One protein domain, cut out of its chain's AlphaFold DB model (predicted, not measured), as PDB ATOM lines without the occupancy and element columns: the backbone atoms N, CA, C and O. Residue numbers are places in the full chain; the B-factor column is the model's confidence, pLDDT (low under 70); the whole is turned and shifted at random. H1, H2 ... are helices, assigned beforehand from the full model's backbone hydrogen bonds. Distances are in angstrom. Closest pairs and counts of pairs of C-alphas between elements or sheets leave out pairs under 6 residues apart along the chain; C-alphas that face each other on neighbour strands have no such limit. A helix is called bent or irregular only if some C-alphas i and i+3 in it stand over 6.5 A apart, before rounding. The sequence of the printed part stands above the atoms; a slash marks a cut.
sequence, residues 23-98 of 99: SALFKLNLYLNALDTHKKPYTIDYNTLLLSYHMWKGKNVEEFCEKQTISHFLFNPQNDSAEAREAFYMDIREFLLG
ATOM      1  N   SER A  23     250.352 247.817 253.203       87.81
ATOM      2  CA  SER A  23     249.856 247.877 251.820       87.81
ATOM      3  C   SER A  23     249.773 249.324 251.330       87.81
ATOM      4  O   SER A  23     250.230 249.648 250.233       87.81
ATOM      5  N   ALA A  24     249.261 250.212 252.183       86.56
ATOM      6  CA  ALA A  24     249.221 251.647 251.932       86.56
ATOM      7  C   ALA A  24     250.631 252.240 251.807       86.56
ATOM      8  O   ALA A  24     250.908 252.969 250.857       86.56
ATOM      9  N   LEU A  25     251.542 251.868 252.713       88.38
ATOM     10  CA  LEU A  25     252.940 252.298 252.667       88.38
ATOM     11  C   LEU A  25     253.621 251.878 251.357       88.38
ATOM     12  O   LEU A  25     254.326 252.670 250.735       88.38
ATOM     13  N   PHE A  26     253.393 250.638 250.920       89.69
ATOM     14  CA  PHE A  26     253.943 250.129 249.669       89.69
ATOM     15  C   PHE A  26     253.422 250.912 248.460       89.69
ATOM     16  O   PHE A  26     254.216 251.349 247.632       89.69
ATOM     17  N   LYS A  27     252.108 251.153 248.375       88.56
ATOM     18  CA  LYS A  27     251.520 251.961 247.294       88.56
ATOM     19  C   LYS A  27     252.028 253.399 247.296       88.56
ATOM     20  O   LYS A  27     252.352 253.914 246.232       88.56
ATOM     21  N   LEU A  28     252.120 254.028 248.469       89.81
ATOM     22  CA  LEU A  28     252.667 255.375 248.598       89.81
ATOM     23  C   LEU A  28     254.095 255.432 248.054       89.81
ATOM     24  O   LEU A  28     254.409 256.281 247.227       89.81
ATOM     25  N   ASN A  29     254.939 254.480 248.455       89.94
ATOM     26  CA  ASN A  29     256.306 254.384 247.957       89.94
ATOM     27  C   ASN A  29     256.340 254.196 246.430       89.94
ATOM     28  O   ASN A  29     257.110 254.868 245.745       89.94
ATOM     29  N   LEU A  30     255.464 253.349 245.877       89.69
ATOM     30  CA  LEU A  30     255.358 253.202 244.428       89.69
ATOM     31  C   LEU A  30     255.021 254.530 243.738       89.69
ATOM     32  O   LEU A  30     255.669 254.860 242.747       89.69
ATOM     33  N   TYR A  31     254.053 255.294 244.255       91.31
ATOM     34  CA  TYR A  31     253.693 256.594 243.684       91.31
ATOM     35  C   TYR A  31     254.816 257.620 243.782       91.31
ATOM     36  O   TYR A  31     255.000 258.381 242.838       91.31
ATOM     37  N   LEU A  32     255.568 257.647 244.880       88.06
ATOM     38  CA  LEU A  32     256.633 258.631 245.071       88.06
ATOM     39  C   LEU A  32     257.890 258.291 244.260       88.06
ATOM     40  O   LEU A  32     258.460 259.173 243.628       88.06
ATOM     41  N   ASN A  33     258.298 257.017 244.230       86.75
ATOM     42  CA  ASN A  33     259.662 256.655 243.822       86.75
ATOM     43  C   ASN A  33     259.766 255.736 242.602       86.75
ATOM     44  O   ASN A  33     260.829 255.673 241.987       86.75
ATOM     45  N   ALA A  34     258.733 254.952 242.286       80.06
ATOM     46  CA  ALA A  34     258.887 253.821 241.363       80.06
ATOM     47  C   ALA A  34     258.034 253.925 240.098       80.06
ATOM     48  O   ALA A  34     258.370 253.332 239.070       80.06
ATOM     49  N   LEU A  35     256.909 254.631 240.169       82.44
ATOM     50  CA  LEU A  35     256.042 254.813 239.021       82.44
ATOM     51  C   LEU A  35     256.550 255.958 238.154       82.44
ATOM     52  O   LEU A  35     256.794 257.067 238.622       82.44
ATOM     53  N   ASP A  36     256.653 255.657 236.861       80.19
ATOM     54  CA  ASP A  36     256.757 256.655 235.804       80.19
ATOM     55  C   ASP A  36     255.664 257.717 236.010       80.19
ATOM     56  O   ASP A  36     254.539 257.390 236.406       80.19
ATOM     57  N   THR A  37     255.974 258.980 235.733       77.25
ATOM     58  CA  THR A  37     255.025 260.094 235.836       77.25
ATOM     59  C   THR A  37     253.754 259.834 235.031       77.25
ATOM     60  O   THR A  37     252.675 260.231 235.458       77.25
ATOM     61  N   HIS A  38     253.838 259.079 233.933       79.81
ATOM     62  CA  HIS A  38     252.674 258.671 233.138       79.81
ATOM     63  C   HIS A  38     251.802 257.579 233.778       79.81
ATOM     64  O   HIS A  38     250.691 257.330 233.315       79.81
ATOM     65  N   LYS A  39     252.303 256.898 234.811       85.69
ATOM     66  CA  LYS A  39     251.607 255.817 235.526       85.69
ATOM     67  C   LYS A  39     251.066 256.251 236.887       85.69
ATOM     68  O   LYS A  39     250.354 255.469 237.519       85.69
ATOM     69  N   LYS A  40     251.403 257.456 237.356       91.44
ATOM     70  CA  LYS A  40     250.794 258.023 238.561       91.44
ATOM     71  C   LYS A  40     249.299 258.303 238.304       91.44
ATOM     72  O   LYS A  40     248.916 258.595 237.172       91.44
ATOM     73  N   PRO A  41     248.438 258.260 239.338       92.25
ATOM     74  CA  PRO A  41     247.007 258.568 239.210       92.25
ATOM     75  C   PRO A  41     246.719 260.064 238.965       92.25
ATOM     76  O   PRO A  41     245.562 260.482 238.942       92.25
ATOM     77  N   TYR A  42     247.759 260.877 238.791       93.50
ATOM     78  CA  TYR A  42     247.699 262.315 238.595       93.50
ATOM     79  C   TYR A  42     248.890 262.784 237.756       93.50
ATOM     80  O   TYR A  42     249.926 262.124 237.681       93.50
ATOM     81  N   THR A  43     248.764 263.979 237.190       92.62
ATOM     82  CA  THR A  43     249.852 264.710 236.532       92.62
ATOM     83  C   THR A  43     249.872 266.137 237.054       92.62
ATOM     84  O   THR A  43     248.813 266.755 237.179       92.62
ATOM     85  N   ILE A  44     251.060 266.671 237.335       92.62
ATOM     86  CA  ILE A  44     251.234 268.032 237.846       92.62
ATOM     87  C   ILE A  44     251.840 268.896 236.742       92.62
ATOM     88  O   ILE A  44     252.939 268.624 236.261       92.62
ATOM     89  N   ASP A  45     251.137 269.959 236.359       94.12
ATOM     90  CA  ASP A  45     251.752 271.063 235.625       94.12
ATOM     91  C   ASP A  45     252.416 272.004 236.633       94.12
ATOM     92  O   ASP A  45     251.766 272.840 237.268       94.12
ATOM     93  N   TYR A  46     253.727 271.848 236.779       93.69
ATOM     94  CA  TYR A  46     254.527 272.597 237.740       93.69
ATOM     95  C   TYR A  46     254.582 274.103 237.460       93.69
ATOM     96  O   TYR A  46     254.663 274.889 238.402       93.69
ATOM     97  N   ASN A  47     254.471 274.536 236.199       95.62
ATOM     98  CA  ASN A  47     254.445 275.965 235.873       95.62
ATOM     99  C   ASN A  47     253.129 276.590 236.340       95.62
ATOM    100  O   ASN A  47     253.126 277.622 237.014       95.62
ATOM    101  N   THR A  48     252.011 275.932 236.027       95.44
ATOM    102  CA  THR A  48     250.682 276.364 236.476       95.44
ATOM    103  C   THR A  48     250.581 276.335 238.001       95.44
ATOM    104  O   THR A  48     250.055 277.278 238.598       95.44
ATOM    105  N   LEU A  49     251.127 275.302 238.648       96.31
ATOM    106  CA  LEU A  49     251.185 275.196 240.105       96.31
ATOM    107  C   LEU A  49     251.972 276.360 240.725       96.31
ATOM    108  O   LEU A  49     251.470 277.009 241.642       96.31
ATOM    109  N   LEU A  50     253.171 276.653 240.209       95.81
ATOM    110  CA  LEU A  50     254.036 277.718 240.721       95.81
ATOM    111  C   LEU A  50     253.386 279.098 240.572       95.81
ATOM    112  O   LEU A  50     253.364 279.884 241.519       95.81
ATOM    113  N   LEU A  51     252.802 279.381 239.404       96.38
ATOM    114  CA  LEU A  51     252.044 280.614 239.175       96.38
ATOM    115  C   LEU A  51     250.853 280.716 240.133       96.38
ATOM    116  O   LEU A  51     250.647 281.760 240.750       96.38
ATOM    117  N   SER A  52     250.107 279.621 240.301       95.69
ATOM    118  CA  SER A  52     248.972 279.559 241.224       95.69
ATOM    119  C   SER A  52     249.405 279.835 242.660       95.69
ATOM    120  O   SER A  52     248.720 280.578 243.358       95.69
ATOM    121  N   TYR A  53     250.551 279.301 243.090       96.38
ATOM    122  CA  TYR A  53     251.106 279.545 244.418       96.38
ATOM    123  C   TYR A  53     251.515 281.009 244.610       96.38
ATOM    124  O   TYR A  53     251.130 281.627 245.598       96.38
ATOM    125  N   HIS A  54     252.208 281.612 243.641       94.81
ATOM    126  CA  HIS A  54     252.589 283.027 243.715       94.81
ATOM    127  C   HIS A  54     251.396 283.988 243.692       94.81
ATOM    128  O   HIS A  54     251.456 285.068 244.281       94.81
ATOM    129  N   MET A  55     250.309 283.617 243.013       95.88
ATOM    130  CA  MET A  55     249.067 284.395 242.996       95.88
ATOM    131  C   MET A  55     248.192 284.159 244.233       95.88
ATOM    132  O   MET A  55     247.265 284.933 244.499       95.88
ATOM    133  N   TRP A  56     248.459 283.097 244.989       94.75
ATOM    134  CA  TRP A  56     247.667 282.716 246.142       94.75
ATOM    135  C   TRP A  56     247.992 283.592 247.357       94.75
ATOM    136  O   TRP A  56     249.141 283.806 247.722       94.75
ATOM    137  N   LYS A  57     246.944 284.108 248.009       92.94
ATOM    138  CA  LYS A  57     247.037 285.014 249.171       92.94
ATOM    139  C   LYS A  57     246.747 284.308 250.500       92.94
ATOM    140  O   LYS A  57     246.203 284.923 251.416       92.94
ATOM    141  N   GLY A  58     246.977 282.999 250.565       90.44
ATOM    142  CA  GLY A  58     246.716 282.218 251.772       90.44
ATOM    143  C   GLY A  58     247.856 282.273 252.782       90.44
ATOM    144  O   GLY A  58     248.751 283.110 252.677       90.44
ATOM    145  N   LYS A  59     247.779 281.423 253.811       87.94
ATOM    146  CA  LYS A  59     248.619 281.574 255.008       87.94
ATOM    147  C   LYS A  59     249.981 280.898 254.898       87.94
ATOM    148  O   LYS A  59     250.971 281.487 255.318       87.94
ATOM    149  N   ASN A  60     250.021 279.657 254.421       93.81
ATOM    150  CA  ASN A  60     251.232 278.836 254.400       93.81
ATOM    151  C   ASN A  60     251.192 277.788 253.279       93.81
ATOM    152  O   ASN A  60     250.147 277.528 252.687       93.81
ATOM    153  N   VAL A  61     252.345 277.196 252.975       94.94
ATOM    154  CA  VAL A  61     252.469 276.224 251.883       94.94
ATOM    155  C   VAL A  61     251.600 274.986 252.118       94.94
ATOM    156  O   VAL A  61     251.034 274.460 251.164       94.94
ATOM    157  N   GLU A  62     251.426 274.558 253.370       95.12
ATOM    158  CA  GLU A  62     250.618 273.391 253.732       95.12
ATOM    159  C   GLU A  62     249.153 273.584 253.320       95.12
ATOM    160  O   GLU A  62     248.593 272.749 252.613       95.12
ATOM    161  N   GLU A  63     248.552 274.726 253.665       95.62
ATOM    162  CA  GLU A  63     247.172 275.051 253.299       95.62
ATOM    163  C   GLU A  63     247.005 275.134 251.770       95.62
ATOM    164  O   GLU A  63     245.973 274.719 251.236       95.62
ATOM    165  N   PHE A  64     248.009 275.643 251.044       96.88
ATOM    166  CA  PHE A  64     247.977 275.625 249.581       96.88
ATOM    167  C   PHE A  64     247.964 274.194 249.052       96.88
ATOM    168  O   PHE A  64     247.113 273.852 248.230       96.88
ATOM    169  N   CYS A  65     248.878 273.358 249.544       96.56
ATOM    170  CA  CYS A  65     249.026 271.984 249.090       96.56
ATOM    171  C   CYS A  65     247.763 271.162 249.383       96.56
ATOM    172  O   CYS A  65     247.272 270.454 248.502       96.56
ATOM    173  N   GLU A  66     247.169 271.309 250.571       95.38
ATOM    174  CA  GLU A  66     245.895 270.670 250.921       95.38
ATOM    175  C   GLU A  66     244.779 271.084 249.956       95.38
ATOM    176  O   GLU A  66     244.072 270.231 249.415       95.38
ATOM    177  N   LYS A  67     244.647 272.388 249.681       95.69
ATOM    178  CA  LYS A  67     243.622 272.907 248.765       95.69
ATOM    179  C   LYS A  67     243.806 272.392 247.345       95.69
ATOM    180  O   LYS A  67     242.833 271.926 246.759       95.69
ATOM    181  N   GLN A  68     245.025 272.430 246.809       96.50
ATOM    182  CA  GLN A  68     245.302 271.906 245.470       96.50
ATOM    183  C   GLN A  68     245.010 270.408 245.384       96.50
ATOM    184  O   GLN A  68     244.377 269.967 244.428       96.50
ATOM    185  N   THR A  69     245.391 269.643 246.409       96.69
ATOM    186  CA  THR A  69     245.128 268.199 246.481       96.69
ATOM    187  C   THR A  69     243.628 267.913 246.460       96.69
ATOM    188  O   THR A  69     243.148 267.156 245.618       96.69
ATOM    189  N   ILE A  70     242.861 268.558 247.346       95.19
ATOM    190  CA  ILE A  70     241.406 268.370 247.419       95.19
ATOM    191  C   ILE A  70     240.744 268.784 246.103       95.19
ATOM    192  O   ILE A  70     239.917 268.045 245.573       95.19
ATOM    193  N   SER A  71     241.111 269.945 245.555       94.88
ATOM    194  CA  SER A  71     240.551 270.425 244.293       94.88
ATOM    195  C   SER A  71     240.858 269.479 243.134       94.88
ATOM    196  O   SER A  71     239.950 269.163 242.371       94.88
ATOM    197  N   HIS A  72     242.089 268.975 243.016       96.00
ATOM    198  CA  HIS A  72     242.467 268.063 241.938       96.00
ATOM    199  C   HIS A  72     241.591 266.805 241.919       96.00
ATOM    200  O   HIS A  72     241.016 266.469 240.883       96.00
ATOM    201  N   PHE A  73     241.447 266.133 243.064       96.12
ATOM    202  CA  PHE A  73     240.692 264.880 243.145       96.12
ATOM    203  C   PHE A  73     239.175 265.077 243.158       96.12
ATOM    204  O   PHE A  73     238.454 264.184 242.723       96.12
ATOM    205  N   LEU A  74     238.681 266.268 243.514       95.69
ATOM    206  CA  LEU A  74     237.279 266.629 243.286       95.69
ATOM    207  C   LEU A  74     236.927 266.622 241.788       95.69
ATOM    208  O   LEU A  74     235.829 266.209 241.419       95.69
ATOM    209  N   PHE A  75     237.855 267.050 240.927       95.00
ATOM    210  CA  PHE A  75     237.678 267.033 239.469       95.00
ATOM    211  C   PHE A  75     238.126 265.720 238.806       95.00
ATOM    212  O   PHE A  75     237.817 265.502 237.636       95.00
ATOM    213  N   ASN A  76     238.810 264.835 239.538       94.69
ATOM    214  CA  ASN A  76     239.299 263.541 239.049       94.69
ATOM    215  C   ASN A  76     238.923 262.384 239.999       94.69
ATOM    216  O   ASN A  76     239.803 261.639 240.442       94.69
ATOM    217  N   PRO A  77     237.629 262.205 240.331       94.62
ATOM    218  CA  PRO A  77     237.199 261.293 241.392       94.62
ATOM    219  C   PRO A  77     237.527 259.822 241.108       94.62
ATOM    220  O   PRO A  77     237.747 259.050 242.034       94.62
ATOM    221  N   GLN A  78     237.608 259.419 239.838       96.06
ATOM    222  CA  GLN A  78     237.990 258.059 239.440       96.06
ATOM    223  C   GLN A  78     239.425 257.676 239.839       96.06
ATOM    224  O   GLN A  78     239.739 256.491 239.917       96.06
ATOM    225  N   ASN A  79     240.279 258.671 240.087       94.06
ATOM    226  CA  ASN A  79     241.673 258.489 240.481       94.06
ATOM    227  C   ASN A  79     241.895 258.763 241.979       94.06
ATOM    228  O   ASN A  79     243.024 258.654 242.462       94.06
ATOM    229  N   ASP A  80     240.842 259.137 242.714       93.50
ATOM    230  CA  ASP A  80     240.942 259.478 244.128       93.50
ATOM    231  C   ASP A  80     241.155 258.222 244.978       93.50
ATOM    232  O   ASP A  80     240.324 257.317 245.064       93.50
ATOM    233  N   SER A  81     242.300 258.197 245.646       91.75
ATOM    234  CA  SER A  81     242.590 257.306 246.759       91.75
ATOM    235  C   SER A  81     243.359 258.091 247.814       91.75
ATOM    236  O   SER A  81     243.938 259.142 247.526       91.75
ATOM    237  N   ALA A  82     243.378 257.591 249.048       90.25
ATOM    238  CA  ALA A  82     244.139 258.240 250.108       90.25
ATOM    239  C   ALA A  82     245.636 258.293 249.751       90.25
ATOM    240  O   ALA A  82     246.272 259.334 249.894       90.25
ATOM    241  N   GLU A  83     246.153 257.203 249.179       92.06
ATOM    242  CA  GLU A  83     247.531 257.074 248.715       92.06
ATOM    243  C   GLU A  83     247.862 258.057 247.589       92.06
ATOM    244  O   GLU A  83     248.912 258.692 247.618       92.06
ATOM    245  N   ALA A  84     246.948 258.239 246.630       93.56
ATOM    246  CA  ALA A  84     247.111 259.227 245.566       93.56
ATOM    247  C   ALA A  84     247.093 260.666 246.105       93.56
ATOM    248  O   ALA A  84     247.863 261.501 245.634       93.56
ATOM    249  N   ARG A  85     246.247 260.953 247.104       95.00
ATOM    250  CA  ARG A  85     246.160 262.273 247.737       95.00
ATOM    251  C   ARG A  85     247.420 262.644 248.507       95.00
ATOM    252  O   ARG A  85     247.927 263.738 248.282       95.00
ATOM    253  N   GLU A  86     247.943 261.774 249.379       93.69
ATOM    254  CA  GLU A  86     249.191 262.118 250.083       93.69
ATOM    255  C   GLU A  86     250.377 262.167 249.118       93.69
ATOM    256  O   GLU A  86     251.201 263.065 249.250       93.69
ATOM    257  N   ALA A  87     250.444 261.282 248.115       94.94
ATOM    258  CA  ALA A  87     251.508 261.343 247.115       94.94
ATOM    259  C   ALA A  87     251.473 262.664 246.324       94.94
ATOM    260  O   ALA A  87     252.494 263.334 246.207       94.94
ATOM    261  N   PHE A  88     250.292 263.092 245.857       95.88
ATOM    262  CA  PHE A  88     250.130 264.378 245.173       95.88
ATOM    263  C   PHE A  88     250.516 265.548 246.080       95.88
ATOM    264  O   PHE A  88     251.255 266.431 245.651       95.88
ATOM    265  N   TYR A  89     250.045 265.541 247.333       96.00
ATOM    266  CA  TYR A  89     250.381 266.553 248.333       96.00
ATOM    267  C   TYR A  89     251.896 266.651 248.565       96.00
ATOM    268  O   TYR A  89     252.437 267.754 248.620       96.00
ATOM    269  N   MET A  90     252.580 265.510 248.700       94.12
ATOM    270  CA  MET A  90     254.031 265.459 248.888       94.12
ATOM    271  C   MET A  90     254.763 265.993 247.656       94.12
ATOM    272  O   MET A  90     255.563 266.912 247.808       94.12
ATOM    273  N   ASP A  91     254.414 265.523 246.453       95.00
ATOM    274  CA  ASP A  91     255.046 265.949 245.198       95.00
ATOM    275  C   ASP A  91     254.956 267.477 244.996       95.00
ATOM    276  O   ASP A  91     255.938 268.126 244.629       95.00
ATOM    277  N   ILE A  92     253.787 268.089 245.242       96.31
ATOM    278  CA  ILE A  92     253.638 269.549 245.104       96.31
ATOM    279  C   ILE A  92     254.347 270.310 246.226       96.31
ATOM    280  O   ILE A  92     254.887 271.389 245.985       96.31
ATOM    281  N   ARG A  93     254.360 269.769 247.449       96.19
ATOM    282  CA  ARG A  93     255.012 270.406 248.594       96.19
ATOM    283  C   ARG A  93     256.527 270.417 248.424       96.19
ATOM    284  O   ARG A  93     257.145 271.448 248.676       96.19
ATOM    285  N   GLU A  94     257.112 269.297 248.014       94.38
ATOM    286  CA  GLU A  94     258.547 269.177 247.741       94.38
ATOM    287  C   GLU A  94     258.969 270.147 246.642       94.38
ATOM    288  O   GLU A  94     259.865 270.962 246.858       94.38
ATOM    289  N   PHE A  95     258.220 270.176 245.536       95.12
ATOM    290  CA  PHE A  95     258.463 271.122 244.452       95.12
ATOM    291  C   PHE A  95     258.440 272.590 244.915       95.12
ATOM    292  O   PHE A  95     259.331 273.360 244.562       95.12
ATOM    293  N   LEU A  96     257.444 272.995 245.713       95.19
ATOM    294  CA  LEU A  96     257.316 274.385 246.172       95.19
ATOM    295  C   LEU A  96     258.360 274.780 247.223       95.19
ATOM    296  O   LEU A  96     258.701 275.958 247.328       95.19
ATOM    297  N   LEU A  97     258.840 273.821 248.016       94.19
ATOM    298  CA  LEU A  97     259.861 274.052 249.039       94.19
ATOM    299  C   LEU A  97     261.293 273.907 248.508       94.19
ATOM    300  O   LEU A  97     262.219 274.347 249.186       94.19
ATOM    301  N   GLY A  98     261.470 273.353 247.306       84.62
ATOM    302  CA  GLY A  98     262.775 273.179 246.668       84.62
ATOM    303  C   GLY A  98     263.632 272.079 247.298       84.62
ATOM    304  O   GLY A  98     264.856 272.212 247.296       84.62
TER     305      GLY A  98
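What this domain is: This is residues 23 to 98 of the 99 residues of an uncharacterized protein of Flavobacteriaceae bacterium (UniProt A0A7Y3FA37). Helix H4 runs through the middle of a small helical body, and H3 folds back against it as the other half of a helical hairpin, the two crossing at a slant. H1 packs on the first turns of H4, while H2 sits near its last turns, at the other end of the body; a long link, residues 35 to 45, leads from H1 to H2. The printed part has 76 residues, with four named helices in the order H1, H2, H3, H4 and no named strand, and its class is all helix. It is compact, with a radius of gyration of the C-alphas of 12.3 A, and it spans 37 by 26 by 20 A.

Where its parts are: The longest helix by residues, H4, is residues 82 to 97, and it measures 22.3 A from C-alpha 82 at (244.139, 258.240, 250.108) to C-alpha 97 at (259.861, 274.052, 249.039). H3 is residues 61 to 75, 21.4 A long from first to last C-alpha. H1 is residues 23 to 34, 15.0 A long, beginning with C-alpha 23 at (249.856, 247.877, 251.820). H1 is neither bent nor irregular, but only just: C-alphas 31 and 34 are 6.3 A apart. H2 is residues 46 to 55, 14.0 A long.

How they stand to each other: H4 is the hub, touching the three other helices. H3 and H4 form a hairpin: they touch, with the C-alphas of Cys 65 and Tyr 89 closest at 5.6 A, and run opposite ways at a steep tilt of 43 degrees. H1 touches H4, the closest C-alphas being those of Leu 28 and Glu 83 at 5.4 A. These two run the same way at a steep tilt of 38 degrees. H2 and H4 only just touch, with 3 pairs of C-alphas within 8 A, and H4 does so with residues 92 to 96 alone; the closest C-alphas are those of Leu 50 and Leu 96, 7.2 A apart. Their steep tilt of 69.9 degrees, the same way, is only just short of about perpendicular. H2 and H3 are close but not clearly touching, with the C-alphas of Tyr 53 and Phe 64 closest at 7.2 A. H1 is apart from H2 and from H3. In H1, H2, H3 and H4 every O i to N i+4 pair is within hydrogen-bond range.

The domain as a whole: The two C-alphas farthest apart are those of Ser 23 and Met 55, at 37.6 A. The printed part runs from residue 23 to residue 98 without a cut. The link from H1 to H2 is long, with 11 residues; that from H2 to H3 is tight, with 5, and that from H3 to H4 is short, with 6. The mean pLDDT of the printed part is 92.5, and no printed residue is under 70.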